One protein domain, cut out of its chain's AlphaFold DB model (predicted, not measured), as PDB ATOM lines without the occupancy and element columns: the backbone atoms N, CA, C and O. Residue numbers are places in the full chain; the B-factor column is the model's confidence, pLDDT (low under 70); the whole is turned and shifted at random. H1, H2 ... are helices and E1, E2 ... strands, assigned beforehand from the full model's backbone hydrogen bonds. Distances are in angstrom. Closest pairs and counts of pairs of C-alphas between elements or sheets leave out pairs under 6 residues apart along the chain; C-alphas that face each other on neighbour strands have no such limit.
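This is residues 30 to 115 of the 117 residues of an uncharacterized protein of Lygus hesperus (UniProt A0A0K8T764). A twisted sheet of four antiparallel strands, E1 to E4, forms a meander, each strand the antiparallel neighbour of the one before, and the single helix H1 packs over one of its faces, giving two layers. Before the helix a long stretch with no named element, residues 30 to 43, comes in along the E1 edge, and at the far turn between E3 and E4 residues 97 to 102 stick out. The printed part has 86 residues, with one named helix and four named strands in the order H1, E1, E2, E3, E4; the sheet's order is E1 - E2 - E3 - E4. The class is mixed, helices and strands. The whole is compact, with a radius of gyration of the C-alphas of 13.3 A and spans of 38 by 35 by 21 A.

In the stretch that begins the printed part, residues 38 to 39 pair antiparallel with residues 67 to 68 of E1, residues 63 to 70. H1, residues 44 to 54, is on the sheet, and every O i to N i+4 pair in it is within hydrogen-bond range. The closest C-alphas of H1 and E1 are those of Trp 44 and Ile 66, 7.5 A apart. E1 is an edge strand and forms a hairpin with E2, residues 74 to 81, at 164 degrees between directions; N 67 and O 77 are 2.8 A apart, within hydrogen-bond range. The closest C-alphas of H1 and E2 are those of Val 47 and Asp 76, 7.6 A apart. E2 and E3, residues 86 to 95, are a hairpin at 159 degrees, with N 78 and O 90 at 2.8 A. H1 and E3 are near each other, with 8 pairs of C-alphas within 10 A. E3 and E4, residues 104 to 114, are a hairpin at 168 degrees, with N 91 and O 109 at 2.8 A. E4 is the other edge strand and bends by 56 degrees at residue 107. The closest C-alphas of H1 and E4 are those of Asn 54 and Phe 105, 7.6 A apart. E1 and E4 are apart.

H1 begins at C-alpha 44, (35.855, -34.197, -24.746), and is 15.8 A long from first to last C-alpha. E1 measures 21.1 A and E2 22.8 A. E3 measures 28.1 A, and E4, the longest strand by residues, measures 30.1 A, ending at C-alpha 114, (52.372, -18.151, -15.744).

The two C-alphas farthest apart are those of Thr 100 and Phe 115, at 42.8 A. The printed part has no cut and no long link; E1 to E2 and E2 to E3 are tight. Mean pLDDT of the printed part is 83.9, and it is under 70 at residues 30 to 32, residue 72 and residues 96 to 104.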
ATOM      1  N   LEU A  30      52.717 -49.699 -17.582       52.97
ATOM      2  CA  LEU A  30      52.441 -50.005 -16.190       52.97
ATOM      3  C   LEU A  30      51.179 -50.866 -16.250       52.97
ATOM      4  O   LEU A  30      50.246 -50.513 -16.970       52.97
ATOM      5  N   GLY A  31      51.206 -52.038 -15.611       58.31
ATOM      6  CA  GLY A  31      49.984 -52.821 -15.448       58.31
ATOM      7  C   GLY A  31      48.896 -51.926 -14.861       58.31
ATOM      8  O   GLY A  31      49.240 -50.988 -14.142       58.31
ATOM      9  N   ASP A  32      47.642 -52.193 -15.226       64.25
ATOM     10  CA  ASP A  32      46.465 -51.368 -14.932       64.25
ATOM     11  C   ASP A  32      46.572 -50.703 -13.552       64.25
ATOM     12  O   ASP A  32      46.453 -51.348 -12.507       64.25
ATOM     13  N   CYS A  33      46.911 -49.411 -13.549       70.56
ATOM     14  CA  CYS A  33      47.065 -48.657 -12.318       70.56
ATOM     15  C   CYS A  33      45.686 -48.176 -11.884       70.56
ATOM     16  O   CYS A  33      45.198 -47.149 -12.355       70.56
ATOM     17  N   VAL A  34      45.066 -48.921 -10.975       72.00
ATOM     18  CA  VAL A  34      43.790 -48.529 -10.372       72.00
ATOM     19  C   VAL A  34      43.993 -47.231  -9.585       72.00
ATOM     20  O   VAL A  34      44.780 -47.192  -8.637       72.00
ATOM     21  N   GLY A  35      43.305 -46.162  -9.997       76.44
ATOM     22  CA  GLY A  35      43.378 -44.839  -9.370       76.44
ATOM     23  C   GLY A  35      44.526 -43.942  -9.849       76.44
ATOM     24  O   GLY A  35      44.749 -42.886  -9.251       76.44
ATOM     25  N   CYS A  36      45.265 -44.315 -10.898       86.56
ATOM     26  CA  CYS A  36      46.159 -43.363 -11.556       86.56
ATOM     27  C   CYS A  36      45.361 -42.282 -12.295       86.56
ATOM     28  O   CYS A  36      44.243 -42.515 -12.740       86.56
ATOM     29  N   ILE A  37      45.972 -41.106 -12.440       89.38
ATOM     30  CA  ILE A  37      45.502 -40.109 -13.398       89.38
ATOM     31  C   ILE A  37      45.929 -40.585 -14.785       89.38
ATOM     32  O   ILE A  37      47.114 -40.858 -15.004       89.38
ATOM     33  N   GLU A  38      44.984 -40.664 -15.707       90.56
ATOM     34  CA  GLU A  38      45.219 -41.084 -17.082       90.56
ATOM     35  C   GLU A  38      44.643 -40.077 -18.081       90.56
ATOM     36  O   GLU A  38      43.759 -39.299 -17.730       90.56
ATOM     37  N   PRO A  39      45.187 -39.996 -19.309       92.06
ATOM     38  CA  PRO A  39      44.612 -39.133 -20.333       92.06
ATOM     39  C   PRO A  39      43.171 -39.548 -20.623       92.06
ATOM     40  O   PRO A  39      42.928 -40.722 -20.892       92.06
ATOM     41  N   TYR A  40      42.251 -38.585 -20.627       89.38
ATOM     42  CA  TYR A  40      40.845 -38.847 -20.910       89.38
ATOM     43  C   TYR A  40      40.676 -39.314 -22.356       89.38
ATOM     44  O   TYR A  40      41.113 -38.644 -23.301       89.38
ATOM     45  N   THR A  41      40.050 -40.476 -22.527       88.56
ATOM     46  CA  THR A  41      39.858 -41.110 -23.845       88.56
ATOM     47  C   THR A  41      38.428 -41.019 -24.378       88.56
ATOM     48  O   THR A  41      38.175 -41.451 -25.505       88.56
ATOM     49  N   GLY A  42      37.506 -40.463 -23.587       86.81
ATOM     50  CA  GLY A  42      36.103 -40.282 -23.949       86.81
ATOM     51  C   GLY A  42      35.833 -39.058 -24.827       86.81
ATOM     52  O   GLY A  42      36.728 -38.487 -25.455       86.81
ATOM     53  N   ASP A  43      34.564 -38.653 -24.868       88.56
ATOM     54  CA  ASP A  43      34.115 -37.486 -25.624       88.56
ATOM     55  C   ASP A  43      34.426 -36.194 -24.864       88.56
ATOM     56  O   ASP A  43      33.796 -35.872 -23.853       88.56
ATOM     57  N   TRP A  44      35.420 -35.452 -25.355       90.94
ATOM     58  CA  TRP A  44      35.855 -34.197 -24.746       90.94
ATOM     59  C   TRP A  44      34.716 -33.180 -24.648       90.94
ATOM     60  O   TRP A  44      34.681 -32.424 -23.679       90.94
ATOM     61  N   ASP A  45      33.767 -33.178 -25.589       90.62
ATOM     62  CA  ASP A  45      32.679 -32.197 -25.605       90.62
ATOM     63  C   ASP A  45      31.814 -32.295 -24.344       90.62
ATOM     64  O   ASP A  45      31.328 -31.280 -23.845       90.62
ATOM     65  N   VAL A  46      31.652 -33.491 -23.771       87.19
ATOM     66  CA  VAL A  46      30.895 -33.678 -22.526       87.19
ATOM     67  C   VAL A  46      31.575 -32.932 -21.379       87.19
ATOM     68  O   VAL A  46      30.960 -32.068 -20.753       87.19
ATOM     69  N   VAL A  47      32.859 -33.214 -21.150       89.81
ATOM     70  CA  VAL A  47      33.656 -32.615 -20.067       89.81
ATOM     71  C   VAL A  47      33.785 -31.100 -20.255       89.81
ATOM     72  O   VAL A  47      33.634 -30.332 -19.302       89.81
ATOM     73  N   LEU A  48      34.015 -30.656 -21.494       91.69
ATOM     74  CA  LEU A  48      34.175 -29.244 -21.836       91.69
ATOM     75  C   LEU A  48      32.887 -28.442 -21.658       91.69
ATOM     76  O   LEU A  48      32.939 -27.335 -21.125       91.69
ATOM     77  N   ASN A  49      31.733 -28.991 -22.039       91.19
ATOM     78  CA  ASN A  49      30.453 -28.327 -21.801       91.19
ATOM     79  C   ASN A  49      30.162 -28.210 -20.296       91.19
ATOM     80  O   ASN A  49      29.756 -27.146 -19.836       91.19
ATOM     81  N   ILE A  50      30.459 -29.252 -19.509       88.62
ATOM     82  CA  ILE A  50      30.268 -29.232 -18.051       88.62
ATOM     83  C   ILE A  50      31.083 -28.114 -17.397       88.62
ATOM     84  O   ILE A  50      30.536 -27.323 -16.626       88.62
ATOM     85  N   ILE A  51      32.388 -28.032 -17.678       89.38
ATOM     86  CA  ILE A  51      33.225 -26.993 -17.068       89.38
ATOM     87  C   ILE A  51      32.818 -25.598 -17.562       89.38
ATOM     88  O   ILE A  51      32.746 -24.678 -16.753       89.38
ATOM     89  N   LYS A  52      32.470 -25.444 -18.843       91.62
ATOM     90  CA  LYS A  52      32.024 -24.174 -19.434       91.62
ATOM     91  C   LYS A  52      30.749 -23.633 -18.790       91.62
ATOM     92  O   LYS A  52      30.654 -22.431 -18.559       91.62
ATOM     93  N   ASP A  53      29.807 -24.507 -18.450       89.94
ATOM     94  CA  ASP A  53      28.560 -24.121 -17.784       89.94
ATOM     95  C   ASP A  53      28.774 -23.676 -16.324       89.94
ATOM     96  O   ASP A  53      27.932 -22.975 -15.761       89.94
ATOM     97  N   ASN A  54      29.895 -24.062 -15.700       87.38
ATOM     98  CA  ASN A  54      30.155 -23.844 -14.271       87.38
ATOM     99  C   ASN A  54      31.323 -22.888 -13.971       87.38
ATOM    100  O   ASN A  54      31.420 -22.381 -12.851       87.38
ATOM    101  N   VAL A  55      32.213 -22.636 -14.933       85.50
ATOM    102  CA  VAL A  55      33.426 -21.831 -14.755       85.50
ATOM    103  C   VAL A  55      33.360 -20.584 -15.636       85.50
ATOM    104  O   VAL A  55      33.471 -20.687 -16.860       85.50
ATOM    105  N   PRO A  56      33.221 -19.390 -15.033       80.62
ATOM    106  CA  PRO A  56      33.294 -18.133 -15.764       80.62
ATOM    107  C   PRO A  56      34.623 -18.004 -16.517       80.62
ATOM    108  O   PRO A  56      35.669 -18.404 -16.010       80.62
ATOM    109  N   ASP A  57      34.570 -17.420 -17.713       81.19
ATOM    110  CA  ASP A  57      35.734 -17.122 -18.562       81.19
ATOM    111  C   ASP A  57      36.525 -18.345 -19.073       81.19
ATOM    112  O   ASP A  57      37.620 -18.191 -19.619       81.19
ATOM    113  N   PHE A  58      35.979 -19.559 -18.944       89.56
ATOM    114  CA  PHE A  58      36.535 -20.744 -19.592       89.56
ATOM    115  C   PHE A  58      36.305 -20.700 -21.115       89.56
ATOM    116  O   PHE A  58      35.175 -20.533 -21.578       89.56
ATOM    117  N   ASP A  59      37.376 -20.886 -21.892       91.50
ATOM    118  CA  ASP A  59      37.336 -21.019 -23.352       91.50
ATOM    119  C   ASP A  59      37.753 -22.440 -23.744       91.50
ATOM    120  O   ASP A  59      38.915 -22.831 -23.598       91.50
ATOM    121  N   ASP A  60      36.796 -23.208 -24.264       91.50
ATOM    122  CA  ASP A  60      36.991 -24.591 -24.699       91.50
ATOM    123  C   ASP A  60      38.083 -24.719 -25.772       91.50
ATOM    124  O   ASP A  60      38.833 -25.700 -25.774       91.50
ATOM    125  N   LYS A  61      38.262 -23.697 -26.619       92.12
ATOM    126  CA  LYS A  61      39.278 -23.669 -27.686       92.12
ATOM    127  C   LYS A  61      40.707 -23.574 -27.173       92.12
ATOM    128  O   LYS A  61      41.635 -23.872 -27.924       92.12
ATOM    129  N   LEU A  62      40.891 -23.135 -25.930       93.75
ATOM    130  CA  LEU A  62      42.197 -23.028 -25.282       93.75
ATOM    131  C   LEU A  62      42.498 -24.236 -24.386       93.75
ATOM    132  O   LEU A  62      43.475 -24.220 -23.633       93.75
ATOM    133  N   THR A  63      41.692 -25.297 -24.480       95.06
ATOM    134  CA  THR A  63      41.961 -26.572 -23.813       95.06
ATOM    135  C   THR A  63      43.149 -27.274 -24.461       95.06
ATOM    136  O   THR A  63      43.215 -27.448 -25.675       95.06
ATOM    137  N   LEU A  64      44.083 -27.715 -23.626       94.25
ATOM    138  CA  LEU A  64      45.310 -28.396 -24.032       94.25
ATOM    139  C   LEU A  64      45.237 -29.904 -23.791       94.25
ATOM    140  O   LEU A  64      45.763 -30.678 -24.587       94.25
ATOM    141  N   ALA A  65      44.625 -30.320 -22.683       95.88
ATOM    142  CA  ALA A  65      44.497 -31.724 -22.319       95.88
ATOM    143  C   ALA A  65      43.369 -31.936 -21.311       95.88
ATOM    144  O   ALA A  65      43.095 -31.064 -20.486       95.88
ATOM    145  N   ILE A  66      42.786 -33.129 -21.340       95.00
ATOM    146  CA  ILE A  66      41.865 -33.619 -20.318       95.00
ATOM    147  C   ILE A  66      42.446 -34.916 -19.758       95.00
ATOM    148  O   ILE A  66      42.956 -35.755 -20.507       95.00
ATOM    149  N   TYR A  67      42.402 -35.060 -18.441       93.56
ATOM    150  CA  TYR A  67      42.767 -36.278 -17.734       93.56
ATOM    151  C   TYR A  67      41.631 -36.689 -16.812       93.56
ATOM    152  O   TYR A  67      40.901 -35.839 -16.317       93.56
ATOM    153  N   GLU A  68      41.544 -37.977 -16.527       90.81
ATOM    154  CA  GLU A  68      40.566 -38.552 -15.617       90.81
ATOM    155  C   GLU A  68      41.263 -39.350 -14.518       90.81
ATOM    156  O   GLU A  68      42.401 -39.812 -14.658       90.81
ATOM    157  N   LYS A  69      40.576 -39.491 -13.390       88.88
ATOM    158  CA  LYS A  69      40.941 -40.419 -12.326       88.88
ATOM    159  C   LYS A  69      39.676 -41.086 -11.801       88.88
ATOM    160  O   LYS A  69      38.818 -40.409 -11.233       88.88
ATOM    161  N   PHE A  70      39.625 -42.413 -11.896       81.75
ATOM    162  CA  PHE A  70      38.584 -43.232 -11.275       81.75
ATOM    163  C   PHE A  70      39.043 -43.757  -9.910       81.75
ATOM    164  O   PHE A  70      39.947 -44.587  -9.815       81.75
ATOM    165  N   ASP A  71      38.425 -43.252  -8.843       74.31
ATOM    166  CA  ASP A  71      38.673 -43.676  -7.456       74.31
ATOM    167  C   ASP A  71      37.338 -43.816  -6.703       74.31
ATOM    168  O   ASP A  71      36.622 -44.793  -6.908       74.31
ATOM    169  N   VAL A  72      36.928 -42.810  -5.920       67.31
ATOM    170  CA  VAL A  72      35.613 -42.750  -5.234       67.31
ATOM    171  C   VAL A  72      34.529 -42.110  -6.131       67.31
ATOM    172  O   VAL A  72      33.444 -41.750  -5.683       67.31
ATOM    173  N   GLY A  73      34.845 -41.934  -7.412       72.50
ATOM    174  CA  GLY A  73      34.087 -41.207  -8.425       72.50
ATOM    175  C   GLY A  73      35.017 -40.789  -9.566       72.50
ATOM    176  O   GLY A  73      36.237 -40.942  -9.451       72.50
ATOM    177  N   GLU A  74      34.443 -40.279 -10.651       81.06
ATOM    178  CA  GLU A  74      35.190 -39.749 -11.793       81.06
ATOM    179  C   GLU A  74      35.613 -38.309 -11.492       81.06
ATOM    180  O   GLU A  74      34.783 -37.413 -11.311       81.06
ATOM    181  N   THR A  75      36.920 -38.107 -11.326       89.00
ATOM    182  CA  THR A  75      37.504 -36.768 -11.206       89.00
ATOM    183  C   THR A  75      38.129 -36.384 -12.533       89.00
ATOM    184  O   THR A  75      39.107 -37.007 -12.947       89.00
ATOM    185  N   ASP A  76      37.612 -35.324 -13.138       91.81
ATOM    186  CA  ASP A  76      38.155 -34.738 -14.351       91.81
ATOM    187  C   ASP A  76      39.184 -33.668 -14.012       91.81
ATOM    188  O   ASP A  76      39.010 -32.867 -13.087       91.81
ATOM    189  N   TYR A  77      40.252 -33.633 -14.801       94.25
ATOM    190  CA  TYR A  77      41.277 -32.605 -14.781       94.25
ATOM    191  C   TYR A  77      41.373 -31.973 -16.167       94.25
ATOM    192  O   TYR A  77      41.824 -32.608 -17.118       94.25
ATOM    193  N   VAL A  78      41.002 -30.704 -16.279       95.69
ATOM    194  CA  VAL A  78      41.065 -29.942 -17.529       95.69
ATOM    195  C   VAL A  78      42.257 -28.999 -17.470       95.69
ATOM    196  O   VAL A  78      42.344 -28.136 -16.595       95.69
ATOM    197  N   VAL A  79      43.186 -29.170 -18.407       95.56
ATOM    198  CA  VAL A  79      44.348 -28.301 -18.595       95.56
ATOM    199  C   VAL A  79      44.053 -27.348 -19.739       95.56
ATOM    200  O   VAL A  79      43.801 -27.789 -20.860       95.56
ATOM    201  N   TYR A  80      44.109 -26.050 -19.479       94.44
ATOM    202  CA  TYR A  80      43.766 -25.025 -20.459       94.44
ATOM    203  C   TYR A  80      44.595 -23.765 -20.249       94.44
ATOM    204  O   TYR A  80      45.158 -23.531 -19.179       94.44
ATOM    205  N   GLN A  81      44.676 -22.950 -21.289       93.19
ATOM    206  CA  GLN A  81      45.255 -21.621 -21.206       93.19
ATOM    207  C   GLN A  81      44.149 -20.595 -20.937       93.19
ATOM    208  O   GLN A  81      43.133 -20.584 -21.627       93.19
ATOM    209  N   ASN A  82      44.333 -19.724 -19.945       90.00
ATOM    210  CA  ASN A  82      43.372 -18.656 -19.664       90.00
ATOM    211  C   ASN A  82      43.658 -17.381 -20.485       90.00
ATOM    212  O   ASN A  82      44.682 -17.254 -21.164       90.00
ATOM    213  N   SER A  83      42.764 -16.397 -20.376       87.69
ATOM    214  CA  SER A  83      42.882 -15.089 -21.040       87.69
ATOM    215  C   SER A  83      44.108 -14.269 -20.611       87.69
ATOM    216  O   SER A  83      44.574 -13.420 -21.370       87.69
ATOM    217  N   ASN A  84      44.680 -14.560 -19.438       89.19
ATOM    218  CA  ASN A  84      45.912 -13.952 -18.930       89.19
ATOM    219  C   ASN A  84      47.184 -14.669 -19.415       89.19
ATOM    220  O   ASN A  84      48.283 -14.329 -18.976       89.19
ATOM    221  N   ASN A  85      47.061 -15.632 -20.336       89.00
ATOM    222  CA  ASN A  85      48.178 -16.414 -20.866       89.00
ATOM    223  C   ASN A  85      48.886 -17.263 -19.785       89.00
ATOM    224  O   ASN A  85      50.095 -17.500 -19.845       89.00
ATOM    225  N   GLU A  86      48.124 -17.723 -18.796       92.44
ATOM    226  CA  GLU A  86      48.547 -18.681 -17.776       92.44
ATOM    227  C   GLU A  86      48.045 -20.078 -18.145       92.44
ATOM    228  O   GLU A  86      46.984 -20.225 -18.754       92.44
ATOM    229  N   ILE A  87      48.794 -21.107 -17.756       93.75
ATOM    230  CA  ILE A  87      48.338 -22.495 -17.839       93.75
ATOM    231  C   ILE A  87      47.618 -22.826 -16.545       93.75
ATOM    232  O   ILE A  87      48.222 -22.804 -15.472       93.75
ATOM    233  N   CYS A  88      46.339 -23.142 -16.662       93.19
ATOM    234  CA  CYS A  88      45.487 -23.542 -15.564       93.19
ATOM    235  C   CYS A  88      45.219 -25.044 -15.622       93.19
ATOM    236  O   CYS A  88      45.050 -25.630 -16.692       93.19
ATOM    237  N   ILE A  89      45.171 -25.659 -14.447       95.19
ATOM    238  CA  ILE A  89      44.681 -27.014 -14.242       95.19
ATOM    239  C   ILE A  89      43.465 -26.887 -13.334       95.19
ATOM    240  O   ILE A  89      43.591 -26.491 -12.170       95.19
ATOM    241  N   SER A  90      42.301 -27.213 -13.879       94.06
ATOM    242  CA  SER A  90      41.057 -27.314 -13.129       94.06
ATOM    243  C   SER A  90      40.764 -28.767 -12.824       94.06
ATOM    244  O   SER A  90      40.901 -29.608 -13.701       94.06
ATOM    245  N   SER A  91      40.346 -29.059 -11.599       93.44
ATOM    246  CA  SER A  91      39.868 -30.379 -11.197       93.44
ATOM    247  C   SER A  91      38.450 -30.279 -10.666       93.44
ATOM    248  O   SER A  91      38.182 -29.402  -9.839       93.44
ATOM    249  N   PHE A  92      37.574 -31.192 -11.063       91.38
ATOM    250  CA  PHE A  92      36.223 -31.292 -10.523       91.38
ATOM    251  C   PHE A  92      35.762 -32.744 -10.489       91.38
ATOM    252  O   PHE A  92      36.242 -33.588 -11.236       91.38
ATOM    253  N   LEU A  93      34.831 -33.030  -9.583       87.75
ATOM    254  CA  LEU A  93      34.103 -34.289  -9.585       87.75
ATOM    255  C   LEU A  93      32.855 -34.108 -10.438       87.75
ATOM    256  O   LEU A  93      32.045 -33.217 -10.151       87.75
ATOM    257  N   PHE A  94      32.709 -34.968 -11.443       76.00
ATOM    258  CA  PHE A  94      31.482 -35.110 -12.207       76.00
ATOM    259  C   PHE A  94      30.838 -36.447 -11.853       76.00
ATOM    260  O   PHE A  94      31.441 -37.511 -11.941       76.00
ATOM    261  N   THR A  95      29.594 -36.392 -11.390       70.56
ATOM    262  CA  THR A  95      28.772 -37.595 -11.248       70.56
ATOM    263  C   THR A  95      27.773 -37.589 -12.396       70.56
ATOM    264  O   THR A  95      26.977 -36.645 -12.457       70.56
ATOM    265  N   PRO A  96      27.799 -38.581 -13.306       60.56
ATOM    266  CA  PRO A  96      26.816 -38.650 -14.375       60.56
ATOM    267  C   PRO A  96      25.405 -38.740 -13.780       60.56
ATOM    268  O   PRO A  96      25.237 -39.232 -12.658       60.56
ATOM    269  N   PRO A  97      24.381 -38.260 -14.501       57.84
ATOM    270  CA  PRO A  97      23.008 -38.372 -14.036       57.84
ATOM    271  C   PRO A  97      22.661 -39.852 -13.851       57.84
ATOM    272  O   PRO A  97      22.583 -40.609 -14.818       57.84
ATOM    273  N   PHE A  98      22.444 -40.268 -12.606       56.44
ATOM    274  CA  PHE A  98      21.769 -41.528 -12.314       56.44
ATOM    275  C   PHE A  98      20.263 -41.265 -12.267       56.44
ATOM    276  O   PHE A  98      19.843 -40.140 -11.998       56.44
ATOM    277  N   GLU A  99      19.437 -42.291 -12.493       51.88
ATOM    278  CA  GLU A  99      17.965 -42.174 -12.570       51.88
ATOM    279  C   GLU A  99      17.319 -41.420 -11.388       51.88
ATOM    280  O   GLU A  99      16.192 -40.942 -11.492       51.88
ATOM    281  N   THR A 100      18.028 -41.287 -10.264       51.94
ATOM    282  CA  THR A 100      17.553 -40.662  -9.028       51.94
ATOM    283  C   THR A 100      18.336 -39.421  -8.590       51.94
ATOM    284  O   THR A 100      18.031 -38.869  -7.532       51.94
ATOM    285  N   SER A 101      19.357 -38.965  -9.324       52.22
ATOM    286  CA  SER A 101      20.188 -37.829  -8.896       52.22
ATOM    287  C   SER A 101      20.661 -36.982 -10.081       52.22
ATOM    288  O   SER A 101      21.200 -37.533 -11.042       52.22
ATOM    289  N   PRO A 102      20.470 -35.649 -10.036       53.94
ATOM    290  CA  PRO A 102      20.957 -34.763 -11.083       53.94
ATOM    291  C   PRO A 102      22.493 -34.800 -11.151       53.94
ATOM    292  O   PRO A 102      23.146 -35.125 -10.158       53.94
ATOM    293  N   PRO A 103      23.086 -34.466 -12.308       61.28
ATOM    294  CA  PRO A 103      24.529 -34.397 -12.420       61.28
ATOM    295  C   PRO A 103      25.056 -33.306 -11.488       61.28
ATOM    296  O   PRO A 103      24.515 -32.199 -11.426       61.28
ATOM    297  N   HIS A 104      26.108 -33.629 -10.745       68.31
ATOM    298  CA  HIS A 104      26.673 -32.732  -9.749       68.31
ATOM    299  C   HIS A 104      28.106 -32.372 -10.123       68.31
ATOM    300  O   HIS A 104      28.989 -33.226 -10.103       68.31
ATOM    301  N   PHE A 105      28.324 -31.090 -10.422       81.00
ATOM    302  CA  PHE A 105      29.646 -30.478 -10.499       81.00
ATOM    303  C   PHE A 105      30.057 -30.042  -9.093       81.00
ATOM    304  O   PHE A 105      29.442 -29.153  -8.498       81.00
ATOM    305  N   THR A 106      31.056 -30.702  -8.513       82.06
ATOM    306  CA  THR A 106      31.473 -30.438  -7.128       82.06
ATOM    307  C   THR A 106      32.983 -30.470  -6.972       82.06
ATOM    308  O   THR A 106      33.714 -30.927  -7.848       82.06
ATOM    309  N   ASN A 107      33.460 -29.981  -5.823       83.69
ATOM    310  CA  ASN A 107      34.876 -30.010  -5.451       83.69
ATOM    311  C   ASN A 107      35.799 -29.335  -6.479       83.69
ATOM    312  O   ASN A 107      36.963 -29.714  -6.608       83.69
ATOM    313  N   TYR A 108      35.277 -28.316  -7.169       90.56
ATOM    314  CA  TYR A 108      36.033 -27.532  -8.131       90.56
ATOM    315  C   TYR A 108      37.237 -26.861  -7.475       90.56
ATOM    316  O   TYR A 108      37.115 -26.156  -6.468       90.56
ATOM    317  N   LYS A 109      38.408 -27.075  -8.067       92.62
ATOM    318  CA  LYS A 109      39.656 -26.400  -7.717       92.62
ATOM    319  C   LYS A 109      40.356 -26.009  -9.003       92.62
ATOM    320  O   LYS A 109      40.342 -26.774  -9.959       92.62
ATOM    321  N   VAL A 110      41.013 -24.860  -8.990       93.62
ATOM    322  CA  VAL A 110      41.823 -24.383 -10.106       93.62
ATOM    323  C   VAL A 110      43.172 -23.917  -9.583       93.62
ATOM    324  O   VAL A 110      43.263 -23.288  -8.527       93.62
ATOM    325  N   SER A 111      44.230 -24.250 -10.311       94.38
ATOM    326  CA  SER A 111      45.571 -23.730 -10.076       94.38
ATOM    327  C   SER A 111      46.145 -23.256 -11.398       94.38
ATOM    328  O   SER A 111      46.185 -24.024 -12.355       94.38
ATOM    329  N   CYS A 112      46.564 -21.994 -11.449       93.75
ATOM    330  CA  CYS A 112      47.136 -21.381 -12.639       93.75
ATOM    331  C   CYS A 112      48.599 -21.019 -12.390       93.75
ATOM    332  O   CYS A 112      48.968 -20.580 -11.298       93.75
ATOM    333  N   MET A 113      49.425 -21.206 -13.414       93.31
ATOM    334  CA  MET A 113      50.824 -20.798 -13.428       93.31
ATOM    335  C   MET A 113      51.116 -19.959 -14.675       93.31
ATOM    336  O   MET A 113      50.616 -20.285 -15.756       93.31
ATOM    337  N   PRO A 114      51.953 -18.912 -14.577       90.56
ATOM    338  CA  PRO A 114      52.372 -18.151 -15.744       90.56
ATOM    339  C   PRO A 114      53.014 -19.066 -16.784       90.56
ATOM    340  O   PRO A 114      53.889 -19.870 -16.454       90.56
ATOM    341  N   PHE A 115      52.621 -18.928 -18.051       78.50
ATOM    342  CA  PHE A 115      53.345 -19.578 -19.136       78.50
ATOM    343  C   PHE A 115      54.652 -18.806 -19.360       78.50
ATOM    344  O   PHE A 115      54.656 -17.735 -19.968       78.50
TER     345      PHE A 115